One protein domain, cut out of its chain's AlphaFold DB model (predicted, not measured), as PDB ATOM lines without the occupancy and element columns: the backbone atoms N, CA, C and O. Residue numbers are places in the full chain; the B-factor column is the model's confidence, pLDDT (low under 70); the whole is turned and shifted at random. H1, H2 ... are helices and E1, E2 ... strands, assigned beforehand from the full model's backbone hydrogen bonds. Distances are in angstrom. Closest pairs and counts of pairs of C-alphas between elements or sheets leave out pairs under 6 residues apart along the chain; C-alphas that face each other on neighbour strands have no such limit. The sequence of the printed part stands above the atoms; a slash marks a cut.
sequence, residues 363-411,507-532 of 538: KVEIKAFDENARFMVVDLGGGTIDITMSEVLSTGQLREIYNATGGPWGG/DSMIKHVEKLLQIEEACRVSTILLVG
ATOM      1  N   LYS A 363      49.362 -25.491  -0.187       56.44
ATOM      2  CA  LYS A 363      47.927 -25.542  -0.567       56.44
ATOM      3  C   LYS A 363      47.139 -26.668   0.116       56.44
ATOM      4  O   LYS A 363      45.918 -26.734  -0.031       56.44
ATOM      5  N   VAL A 364      47.818 -27.577   0.816       59.78
ATOM      6  CA  VAL A 364      47.194 -28.722   1.494       59.78
ATOM      7  C   VAL A 364      46.749 -28.302   2.894       59.78
ATOM      8  O   VAL A 364      47.515 -28.348   3.853       59.78
ATOM      9  N   GLU A 365      45.488 -27.894   3.015       60.31
ATOM     10  CA  GLU A 365      44.891 -27.516   4.297       60.31
ATOM     11  C   GLU A 365      44.501 -28.769   5.106       60.31
ATOM     12  O   GLU A 365      43.499 -29.430   4.822       60.31
ATOM     13  N   ILE A 366      45.289 -29.118   6.130       66.00
ATOM     14  CA  ILE A 366      44.946 -30.198   7.071       66.00
ATOM     15  C   ILE A 366      43.967 -29.646   8.118       66.00
ATOM     16  O   ILE A 366      44.372 -29.140   9.161       66.00
ATOM     17  N   LYS A 367      42.662 -29.788   7.859       70.44
ATOM     18  CA  LYS A 367      41.577 -29.349   8.765       70.44
ATOM     19  C   LYS A 367      41.364 -30.241   9.989       70.44
ATOM     20  O   LYS A 367      40.505 -29.961  10.818       70.44
ATOM     21  N   ALA A 368      42.134 -31.323  10.118       70.50
ATOM     22  CA  ALA A 368      42.004 -32.297  11.205       70.50
ATOM     23  C   ALA A 368      42.139 -31.681  12.607       70.50
ATOM     24  O   ALA A 368      41.698 -32.285  13.578       70.50
ATOM     25  N   PHE A 369      42.749 -30.498  12.710       75.94
ATOM     26  CA  PHE A 369      43.048 -29.834  13.977       75.94
ATOM     27  C   PHE A 369      42.268 -28.534  14.204       75.94
ATOM     28  O   PHE A 369      42.552 -27.827  15.172       75.94
ATOM     29  N   ASP A 370      41.300 -28.227  13.337       80.12
ATOM     30  CA  ASP A 370      40.396 -27.094  13.523       80.12
ATOM     31  C   ASP A 370      39.404 -27.374  14.658       80.12
ATOM     32  O   ASP A 370      39.116 -28.522  14.993       80.12
ATOM     33  N   GLU A 371      38.846 -26.321  15.250       79.06
ATOM     34  CA  GLU A 371      37.825 -26.460  16.285       79.06
ATOM     35  C   GLU A 371      36.635 -27.315  15.799       79.06
ATOM     36  O   GLU A 371      36.101 -27.114  14.707       79.06
ATOM     37  N   ASN A 372      36.194 -28.260  16.635       82.38
ATOM     38  CA  ASN A 372      35.148 -29.249  16.355       82.38
ATOM     39  C   ASN A 372      35.475 -30.230  15.214       82.38
ATOM     40  O   ASN A 372      34.599 -30.999  14.797       82.38
ATOM     41  N   ALA A 373      36.710 -30.235  14.699       86.12
ATOM     42  CA  ALA A 373      37.158 -31.254  13.762       86.12
ATOM     43  C   ALA A 373      37.248 -32.610  14.462       86.12
ATOM     44  O   ALA A 373      37.650 -32.710  15.624       86.12
ATOM     45  N   ARG A 374      36.887 -33.665  13.731       89.38
ATOM     46  CA  ARG A 374      37.034 -35.051  14.168       89.38
ATOM     47  C   ARG A 374      38.003 -35.764  13.249       89.38
ATOM     48  O   ARG A 374      37.879 -35.697  12.024       89.38
ATOM     49  N   PHE A 375      38.942 -36.475  13.846       90.12
ATOM     50  CA  PHE A 375      39.941 -37.234  13.117       90.12
ATOM     51  C   PHE A 375      40.201 -38.578  13.782       90.12
ATOM     52  O   PHE A 375      39.966 -38.776  14.978       90.12
ATOM     53  N   MET A 376      40.703 -39.502  12.977       92.88
ATOM     54  CA  MET A 376      41.163 -40.810  13.405       92.88
ATOM     55  C   MET A 376      42.686 -40.850  13.327       92.88
ATOM     56  O   MET A 376      43.262 -40.373  12.355       92.88
ATOM     57  N   VAL A 377      43.339 -41.431  14.326       91.44
ATOM     58  CA  VAL A 377      44.744 -41.841  14.236       91.44
ATOM     59  C   VAL A 377      44.762 -43.349  14.067       91.44
ATOM     60  O   VAL A 377      44.158 -44.046  14.881       91.44
ATOM     61  N   VAL A 378      45.434 -43.828  13.025       92.94
ATOM     62  CA  VAL A 378      45.677 -45.248  12.763       92.94
ATOM     63  C   VAL A 378      47.184 -45.465  12.853       92.94
ATOM     64  O   VAL A 378      47.925 -45.149  11.921       92.94
ATOM     65  N   ASP A 379      47.636 -45.950  14.006       90.44
ATOM     66  CA  ASP A 379      49.038 -46.251  14.269       90.44
ATOM     67  C   ASP A 379      49.356 -47.687  13.864       90.44
ATOM     68  O   ASP A 379      48.941 -48.651  14.508       90.44
ATOM     69  N   LEU A 380      50.069 -47.817  12.751       89.44
ATOM     70  CA  LEU A 380      50.518 -49.066  12.162       89.44
ATOM     71  C   LEU A 380      51.912 -49.408  12.695       89.44
ATOM     72  O   LEU A 380      52.945 -49.223  12.036       89.44
ATOM     73  N   GLY A 381      51.936 -49.905  13.927       87.06
ATOM     74  CA  GLY A 381      53.140 -50.336  14.616       87.06
ATOM     75  C   GLY A 381      53.701 -51.672  14.115       87.06
ATOM     76  O   GLY A 381      53.182 -52.346  13.221       87.06
ATOM     77  N   GLY A 382      54.815 -52.086  14.727       84.12
ATOM     78  CA  GLY A 382      55.411 -53.399  14.470       84.12
ATOM     79  C   GLY A 382      54.610 -54.540  15.102       84.12
ATOM     80  O   GLY A 382      54.354 -55.544  14.451       84.12
ATOM     81  N   GLY A 383      54.197 -54.395  16.362       81.31
ATOM     82  CA  GLY A 383      53.456 -55.435  17.087       81.31
ATOM     83  C   GLY A 383      51.943 -55.250  17.090       81.31
ATOM     84  O   GLY A 383      51.207 -56.232  17.034       81.31
ATOM     85  N   THR A 384      51.483 -54.004  17.156       83.00
ATOM     86  CA  THR A 384      50.071 -53.645  17.294       83.00
ATOM     87  C   THR A 384      49.664 -52.670  16.202       83.00
ATOM     88  O   THR A 384      50.499 -51.962  15.640       83.00
ATOM     89  N   ILE A 385      48.371 -52.676  15.897       86.31
ATOM     90  CA  ILE A 385      47.698 -51.549  15.267       86.31
ATOM     91  C   ILE A 385      46.822 -50.912  16.334       86.31
ATOM     92  O   ILE A 385      45.982 -51.606  16.908       86.31
ATOM     93  N   ASP A 386      47.002 -49.619  16.572       87.25
ATOM     94  CA  ASP A 386      46.246 -48.841  17.549       87.25
ATOM     95  C   ASP A 386      45.430 -47.766  16.821       87.25
ATOM     96  O   ASP A 386      45.964 -46.955  16.066       87.25
ATOM     97  N   ILE A 387      44.116 -47.747  17.045       90.12
ATOM     98  CA  ILE A 387      43.189 -46.797  16.429       90.12
ATOM     99  C   ILE A 387      42.511 -45.972  17.509       90.12
ATOM    100  O   ILE A 387      41.881 -46.509  18.424       90.12
ATOM    101  N   THR A 388      42.592 -44.652  17.372       88.12
ATOM    102  CA  THR A 388      41.887 -43.705  18.244       88.12
ATOM    103  C   THR A 388      41.107 -42.701  17.415       88.12
ATOM    104  O   THR A 388      41.520 -42.340  16.317       88.12
ATOM    105  N   MET A 389      39.976 -42.239  17.946       88.00
ATOM    106  CA  MET A 389      39.186 -41.171  17.343       88.00
ATOM    107  C   MET A 389      39.075 -40.015  18.325       88.00
ATOM    108  O   MET A 389      38.736 -40.212  19.497       88.00
ATOM    109  N   SER A 390      39.382 -38.816  17.844       83.62
ATOM    110  CA  SER A 390      39.433 -37.609  18.662       83.62
ATOM    111  C   SER A 390      38.679 -36.462  18.007       83.62
ATOM    112  O   SER A 390      38.654 -36.331  16.786       83.62
ATOM    113  N   GLU A 391      38.091 -35.616  18.845       81.94
ATOM    114  CA  GLU A 391      37.499 -34.333  18.485       81.94
ATOM    115  C   GLU A 391      38.319 -33.200  19.088       81.94
ATOM    116  O   GLU A 391      38.699 -33.256  20.257       81.94
ATOM    117  N   VAL A 392      38.568 -32.153  18.314       77.25
ATOM    118  CA  VAL A 392      39.225 -30.944  18.805       77.25
ATOM    119  C   VAL A 392      38.187 -30.063  19.490       77.25
ATOM    120  O   VAL A 392      37.229 -29.612  18.870       77.25
ATOM    121  N   LEU A 393      38.370 -29.799  20.777       72.94
ATOM    122  CA  LEU A 393      37.521 -28.882  21.533       72.94
ATOM    123  C   LEU A 393      37.884 -27.423  21.223       72.94
ATOM    124  O   LEU A 393      39.001 -27.133  20.803       72.94
ATOM    125  N   SER A 394      36.990 -26.488  21.547       66.62
ATOM    126  CA  SER A 394      37.241 -25.034  21.471       66.62
ATOM    127  C   SER A 394      38.450 -24.560  22.280       66.62
ATOM    128  O   SER A 394      39.050 -23.531  21.991       66.62
ATOM    129  N   THR A 395      38.863 -25.340  23.280       62.38
ATOM    130  CA  THR A 395      40.084 -25.104  24.061       62.38
ATOM    131  C   THR A 395      41.366 -25.548  23.344       62.38
ATOM    132  O   THR A 395      42.457 -25.366  23.882       62.38
ATOM    133  N   GLY A 396      41.256 -26.192  22.177       62.94
ATOM    134  CA  GLY A 396      42.352 -26.856  21.466       62.94
ATOM    135  C   GLY A 396      42.773 -28.207  22.063       62.94
ATOM    136  O   GLY A 396      43.755 -28.793  21.600       62.94
ATOM    137  N   GLN A 397      42.072 -28.696  23.095       66.06
ATOM    138  CA  GLN A 397      42.271 -30.030  23.680       66.06
ATOM    139  C   GLN A 397      41.586 -31.114  22.841       66.06
ATOM    140  O   GLN A 397      40.633 -30.836  22.119       66.06
ATOM    141  N   LEU A 398      42.041 -32.361  22.969       70.62
ATOM    142  CA  LEU A 398      41.490 -33.493  22.224       70.62
ATOM    143  C   LEU A 398      40.503 -34.287  23.081       70.62
ATOM    144  O   LEU A 398      40.883 -34.889  24.071       70.62
ATOM    145  N   ARG A 399      39.235 -34.381  22.706       72.81
ATOM    146  CA  ARG A 399      38.292 -35.293  23.358       72.81
ATOM    147  C   ARG A 399      38.271 -36.625  22.625       72.81
ATOM    148  O   ARG A 399      37.925 -36.670  21.454       72.81
ATOM    149  N   GLU A 400      38.564 -37.716  23.325       76.12
ATOM    150  CA  GLU A 400      38.312 -39.060  22.794       76.12
ATOM    151  C   GLU A 400      36.804 -39.269  22.622       76.12
ATOM    152  O   GLU A 400      36.054 -39.206  23.605       76.12
ATOM    153  N   ILE A 401      36.381 -39.497  21.377       79.88
ATOM    154  CA  ILE A 401      34.967 -39.686  21.010       79.88
ATOM    155  C   ILE A 401      34.570 -41.158  20.939       79.88
ATOM    156  O   ILE A 401      33.389 -41.473  20.992       79.88
ATOM    157  N   TYR A 402      35.546 -42.063  20.883       80.00
ATOM    158  CA  TYR A 402      35.320 -43.501  20.917       80.00
ATOM    159  C   TYR A 402      36.507 -44.205  21.561       80.00
ATOM    160  O   TYR A 402      37.637 -43.741  21.423       80.00
ATOM    161  N   ASN A 403      36.246 -45.321  22.247       75.06
ATOM    162  CA  ASN A 403      37.298 -46.085  22.913       75.06
ATOM    163  C   ASN A 403      38.385 -46.489  21.914       75.06
ATOM    164  O   ASN A 403      38.070 -46.997  20.839       75.06
ATOM    165  N   ALA A 404      39.648 -46.339  22.309       83.00
ATOM    166  CA  ALA A 404      40.762 -46.913  21.565       83.00
ATOM    167  C   ALA A 404      40.502 -48.393  21.226       83.00
ATOM    168  O   ALA A 404      40.115 -49.189  22.088       83.00
ATOM    169  N   THR A 405      40.719 -48.756  19.965       84.81
ATOM    170  CA  THR A 405      40.621 -50.139  19.482       84.81
ATOM    171  C   THR A 405      41.901 -50.524  18.771       84.81
ATOM    172  O   THR A 405      42.733 -49.674  18.474       84.81
ATOM    173  N   GLY A 406      42.082 -51.808  18.504       84.44
ATOM    174  CA  GLY A 406      43.296 -52.278  17.873       84.44
ATOM    175  C   GLY A 406      43.425 -53.784  17.936       84.44
ATOM    176  O   GLY A 406      42.549 -54.476  18.463       84.44
ATOM    177  N   GLY A 407      44.534 -54.283  17.414       79.06
ATOM    178  CA  GLY A 407      44.822 -55.707  17.401       79.06
ATOM    179  C   GLY A 407      46.279 -56.014  17.069       79.06
ATOM    180  O   GLY A 407      47.025 -55.126  16.648       79.06
ATOM    181  N   PRO A 408      46.704 -57.277  17.233       79.12
ATOM    182  CA  PRO A 408      48.066 -57.727  16.950       79.12
ATOM    183  C   PRO A 408      48.308 -57.943  15.439       79.12
ATOM    184  O   PRO A 408      48.885 -58.947  15.033       79.12
ATOM    185  N   TRP A 409      47.830 -57.025  14.593       80.56
ATOM    186  CA  TRP A 409      47.937 -57.085  13.124       80.56
ATOM    187  C   TRP A 409      49.029 -56.151  12.577       80.56
ATOM    188  O   TRP A 409      49.000 -55.765  11.414       80.56
ATOM    189  N   GLY A 410      49.972 -55.737  13.430       84.19
ATOM    190  CA  GLY A 410      51.090 -54.884  13.026       84.19
ATOM    191  C   GLY A 410      52.047 -55.593  12.063       84.19
ATOM    192  O   GLY A 410      51.875 -56.762  11.718       84.19
ATOM    193  N   GLY A 411      53.124 -54.914  11.667       87.31
ATOM    194  CA  GLY A 411      54.077 -55.444  10.681       87.31
ATOM    195  C   GLY A 411      54.715 -56.805  11.030       87.31
ATOM    196  O   GLY A 411      55.201 -57.499  10.142       87.31
ATOM    197  N   ASP A 507      43.364 -55.975   4.451       85.25
ATOM    198  CA  ASP A 507      41.918 -56.199   4.360       85.25
ATOM    199  C   ASP A 507      41.268 -56.271   5.743       85.25
ATOM    200  O   ASP A 507      40.159 -55.777   5.947       85.25
ATOM    201  N   SER A 508      41.946 -56.894   6.712       82.69
ATOM    202  CA  SER A 508      41.461 -56.972   8.093       82.69
ATOM    203  C   SER A 508      41.411 -55.585   8.736       82.69
ATOM    204  O   SER A 508      40.436 -55.248   9.410       82.69
ATOM    205  N   MET A 509      42.426 -54.759   8.470       86.62
ATOM    206  CA  MET A 509      42.497 -53.370   8.915       86.62
ATOM    207  C   MET A 509      41.416 -52.503   8.257       86.62
ATOM    208  O   MET A 509      40.692 -51.812   8.970       86.62
ATOM    209  N   ILE A 510      41.264 -52.575   6.929       89.50
ATOM    210  CA  ILE A 510      40.245 -51.833   6.172       89.50
ATOM    211  C   ILE A 510      38.857 -52.181   6.702       89.50
ATOM    212  O   ILE A 510      38.125 -51.282   7.103       89.50
ATOM    213  N   LYS A 511      38.528 -53.473   6.830       90.19
ATOM    214  CA  LYS A 511      37.240 -53.919   7.388       90.19
ATOM    215  C   LYS A 511      36.992 -53.378   8.794       90.19
ATOM    216  O   LYS A 511      35.849 -53.109   9.156       90.19
ATOM    217  N   HIS A 512      38.034 -53.268   9.619       90.81
ATOM    218  CA  HIS A 512      37.910 -52.723  10.971       90.81
ATOM    219  C   HIS A 512      37.682 -51.207  10.953       90.81
ATOM    220  O   HIS A 512      36.775 -50.726  11.626       90.81
ATOM    221  N   VAL A 513      38.428 -50.461  10.132       91.88
ATOM    222  CA  VAL A 513      38.234 -49.013   9.942       91.88
ATOM    223  C   VAL A 513      36.851 -48.711   9.360       91.88
ATOM    224  O   VAL A 513      36.159 -47.844   9.883       91.88
ATOM    225  N   GLU A 514      36.399 -49.451   8.347       92.94
ATOM    226  CA  GLU A 514      35.062 -49.302   7.756       92.94
ATOM    227  C   GLU A 514      33.957 -49.498   8.795       92.94
ATOM    228  O   GLU A 514      33.034 -48.691   8.869       92.94
ATOM    229  N   LYS A 515      34.074 -50.523   9.651       91.75
ATOM    230  CA  LYS A 515      33.139 -50.732  10.765       91.75
ATOM    231  C   LYS A 515      33.146 -49.564  11.744       91.75
ATOM    232  O   LYS A 515      32.082 -49.151  12.190       91.75
ATOM    233  N   LEU A 516      34.323 -49.028  12.079       90.62
ATOM    234  CA  LEU A 516      34.431 -47.866  12.962       90.62
ATOM    235  C   LEU A 516      33.823 -46.612  12.333       90.62
ATOM    236  O   LEU A 516      33.187 -45.849  13.040       90.62
ATOM    237  N   LEU A 517      33.968 -46.401  11.024       91.31
ATOM    238  CA  LEU A 517      33.389 -45.245  10.328       91.31
ATOM    239  C   LEU A 517      31.858 -45.318  10.190       91.31
ATOM    240  O   LEU A 517      31.227 -44.303   9.909       91.31
ATOM    241  N   GLN A 518      31.260 -46.495  10.393       91.00
ATOM    242  CA  GLN A 518      29.808 -46.693  10.365       91.00
ATOM    243  C   GLN A 518      29.116 -46.398  11.707       91.00
ATOM    244  O   GLN A 518      27.887 -46.359  11.744       91.00
ATOM    245  N   ILE A 519      29.861 -46.198  12.801       88.94
ATOM    246  CA  ILE A 519      29.269 -45.883  14.112       88.94
ATOM    247  C   ILE A 519      28.871 -44.403  14.199       88.94
ATOM    248  O   ILE A 519      29.465 -43.540  13.550       88.94
ATOM    249  N   GLU A 520      27.894 -44.089  15.049       86.19
ATOM    250  CA  GLU A 520      27.365 -42.729  15.199       86.19
ATOM    251  C   GLU A 520      28.431 -41.734  15.686       86.19
ATOM    252  O   GLU A 520      28.521 -40.610  15.190       86.19
ATOM    253  N   GLU A 521      29.302 -42.150  16.606       82.31
ATOM    254  CA  GLU A 521      30.365 -41.312  17.162       82.31
ATOM    255  C   GLU A 521      31.408 -40.909  16.113       82.31
ATOM    256  O   GLU A 521      31.977 -39.818  16.200       82.31
ATOM    257  N   ALA A 522      31.627 -41.746  15.093       85.38
ATOM    258  CA  ALA A 522      32.526 -41.454  13.979       85.38
ATOM    259  C   ALA A 522      31.900 -40.524  12.927       85.38
ATOM    260  O   ALA A 522      32.589 -40.092  11.998       85.38
ATOM    261  N   CYS A 523      30.623 -40.154  13.079       82.06
ATOM    262  CA  CYS A 523      29.994 -39.148  12.234       82.06
ATOM    263  C   CYS A 523      30.855 -37.873  12.223       82.06
ATOM    264  O   CYS A 523      31.267 -37.372  13.274       82.06
ATOM    265  N   ARG A 524      31.124 -37.340  11.023       84.00
ATOM    266  CA  ARG A 524      31.989 -36.171  10.760       84.00
ATOM    267  C   ARG A 524      33.498 -36.392  10.927       84.00
ATOM    268  O   ARG A 524      34.233 -35.412  10.826       84.00
ATOM    269  N   VAL A 525      33.987 -37.618  11.139       89.25
ATOM    270  CA  VAL A 525      35.423 -37.900  10.970       89.25
ATOM    271  C   VAL A 525      35.793 -37.626   9.512       89.25
ATOM    272  O   VAL A 525      35.330 -38.311   8.606       89.25
ATOM    273  N   SER A 526      36.605 -36.594   9.283       84.62
ATOM    274  CA  SER A 526      36.975 -36.125   7.937       84.62
ATOM    275  C   SER A 526      38.439 -36.377   7.592       84.62
ATOM    276  O   SER A 526      38.879 -36.078   6.484       84.62
ATOM    277  N   THR A 527      39.228 -36.866   8.548       89.88
ATOM    278  CA  THR A 527      40.661 -37.094   8.357       89.88
ATOM    279  C   THR A 527      41.118 -38.345   9.089       89.88
ATOM    280  O   THR A 527      40.736 -38.581  10.235       89.88
ATOM    281  N   ILE A 528      41.972 -39.119   8.421       91.62
ATOM    282  CA  ILE A 528      42.689 -40.255   8.989       91.62
ATOM    283  C   ILE A 528      44.180 -39.921   8.945       91.62
ATOM    284  O   ILE A 528      44.736 -39.666   7.879       91.62
ATOM    285  N   LEU A 529      44.814 -39.894  10.112       90.25
ATOM    286  CA  LEU A 529      46.250 -39.738  10.281       90.25
ATOM    287  C   LEU A 529      46.866 -41.134  10.343       90.25
ATOM    288  O   LEU A 529      46.651 -41.865  11.311       90.25
ATOM    289  N   LEU A 530      47.600 -41.504   9.297       90.88
ATOM    290  CA  LEU A 530      48.293 -42.784   9.215       90.88
ATOM    291  C   LEU A 530      49.724 -42.624   9.736       90.88
ATOM    292  O   LEU A 530      50.488 -41.821   9.200       90.88
ATOM    293  N   VAL A 531      50.080 -43.366  10.782       88.50
ATOM    294  CA  VAL A 531      51.404 -43.296  11.423       88.50
ATOM    295  C   VAL A 531      51.970 -44.690  11.681       88.50
ATOM    296  O   VAL A 531      51.314 -45.692  11.410       88.50
ATOM    297  N   GLY A 532      53.207 -44.765  12.172       85.94
ATOM    298  CA  GLY A 532      53.879 -46.029  12.467       85.94
ATOM    299  C   GLY A 532      54.740 -46.550  11.310       85.94
ATOM    300  O   GLY A 532      54.679 -46.082  10.178       85.94
TER     301      GLY A 532
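AT A GLANCE: This is residues 363 to 411 and 507 to 532 of the 538 residues of an uncharacterized protein of Mytilus galloprovincialis (UniProt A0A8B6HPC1). One twisted sheet of four strands has a single helix, H1, packed over one of its faces, with no named helix over the other. The hairpins E1-E2 and E2-E3 make a meander, each strand the antiparallel neighbour of the one before, and E4 adds a parallel edge beside E1. The printed part has 75 residues, with one named helix and four named strands in the order E1, E2, E3, H1, E4 along the chain; the sheet's order is E3, E2, E1, E4, mixed, and the class is mixed, helices and strands. The whole is compact, with a radius of gyration of the C-alphas of 12.6 A and spans of 35 by 28 by 22 A.

IN THESE COORDINATES: Find C-alpha 374 at (37.034, -35.051, 14.168); from there E1, residues 374 to 380, runs 19.6 A. E2, residues 385 to 392, covers 22.6 A, and E3, residues 398 to 407, covers 23.0 A and bends by 75 degrees at residue 401. After the cut, H1, residues 507 to 517, runs 15.1 A. E4, residues 525 to 531, ends at C-alpha 531, (51.404, -43.296, 11.423).

HOW THE PARTS SIT: Look between E1 and E2 for N 377 and O 388, 2.8 A apart; between E2 and E3 for N 399 and O 391, 2.7 A; between E1 and E4 for N 529 and O 376, 2.8 A. Edge strands E3 and E4 are apart. H1 is on the sheet at a height of 9.5 A, over E2 and only just over E1, with 3 C-alphas there; it runs along the strands, at 23 degrees to E2 on the local plane. In H1 every O i to N i+4 pair is within hydrogen-bond range.

THE WHOLE: The farthest C-alphas, Thr 395 and Asp 507, are 36.9 A apart. Residues 412 to 506 are not printed, and C-alphas 411 and 507 stand 13.7 A apart across this cut. Of the links printed whole, none is long. The model's pLDDT is under 70 at residues 363 to 366 and 394 to 397.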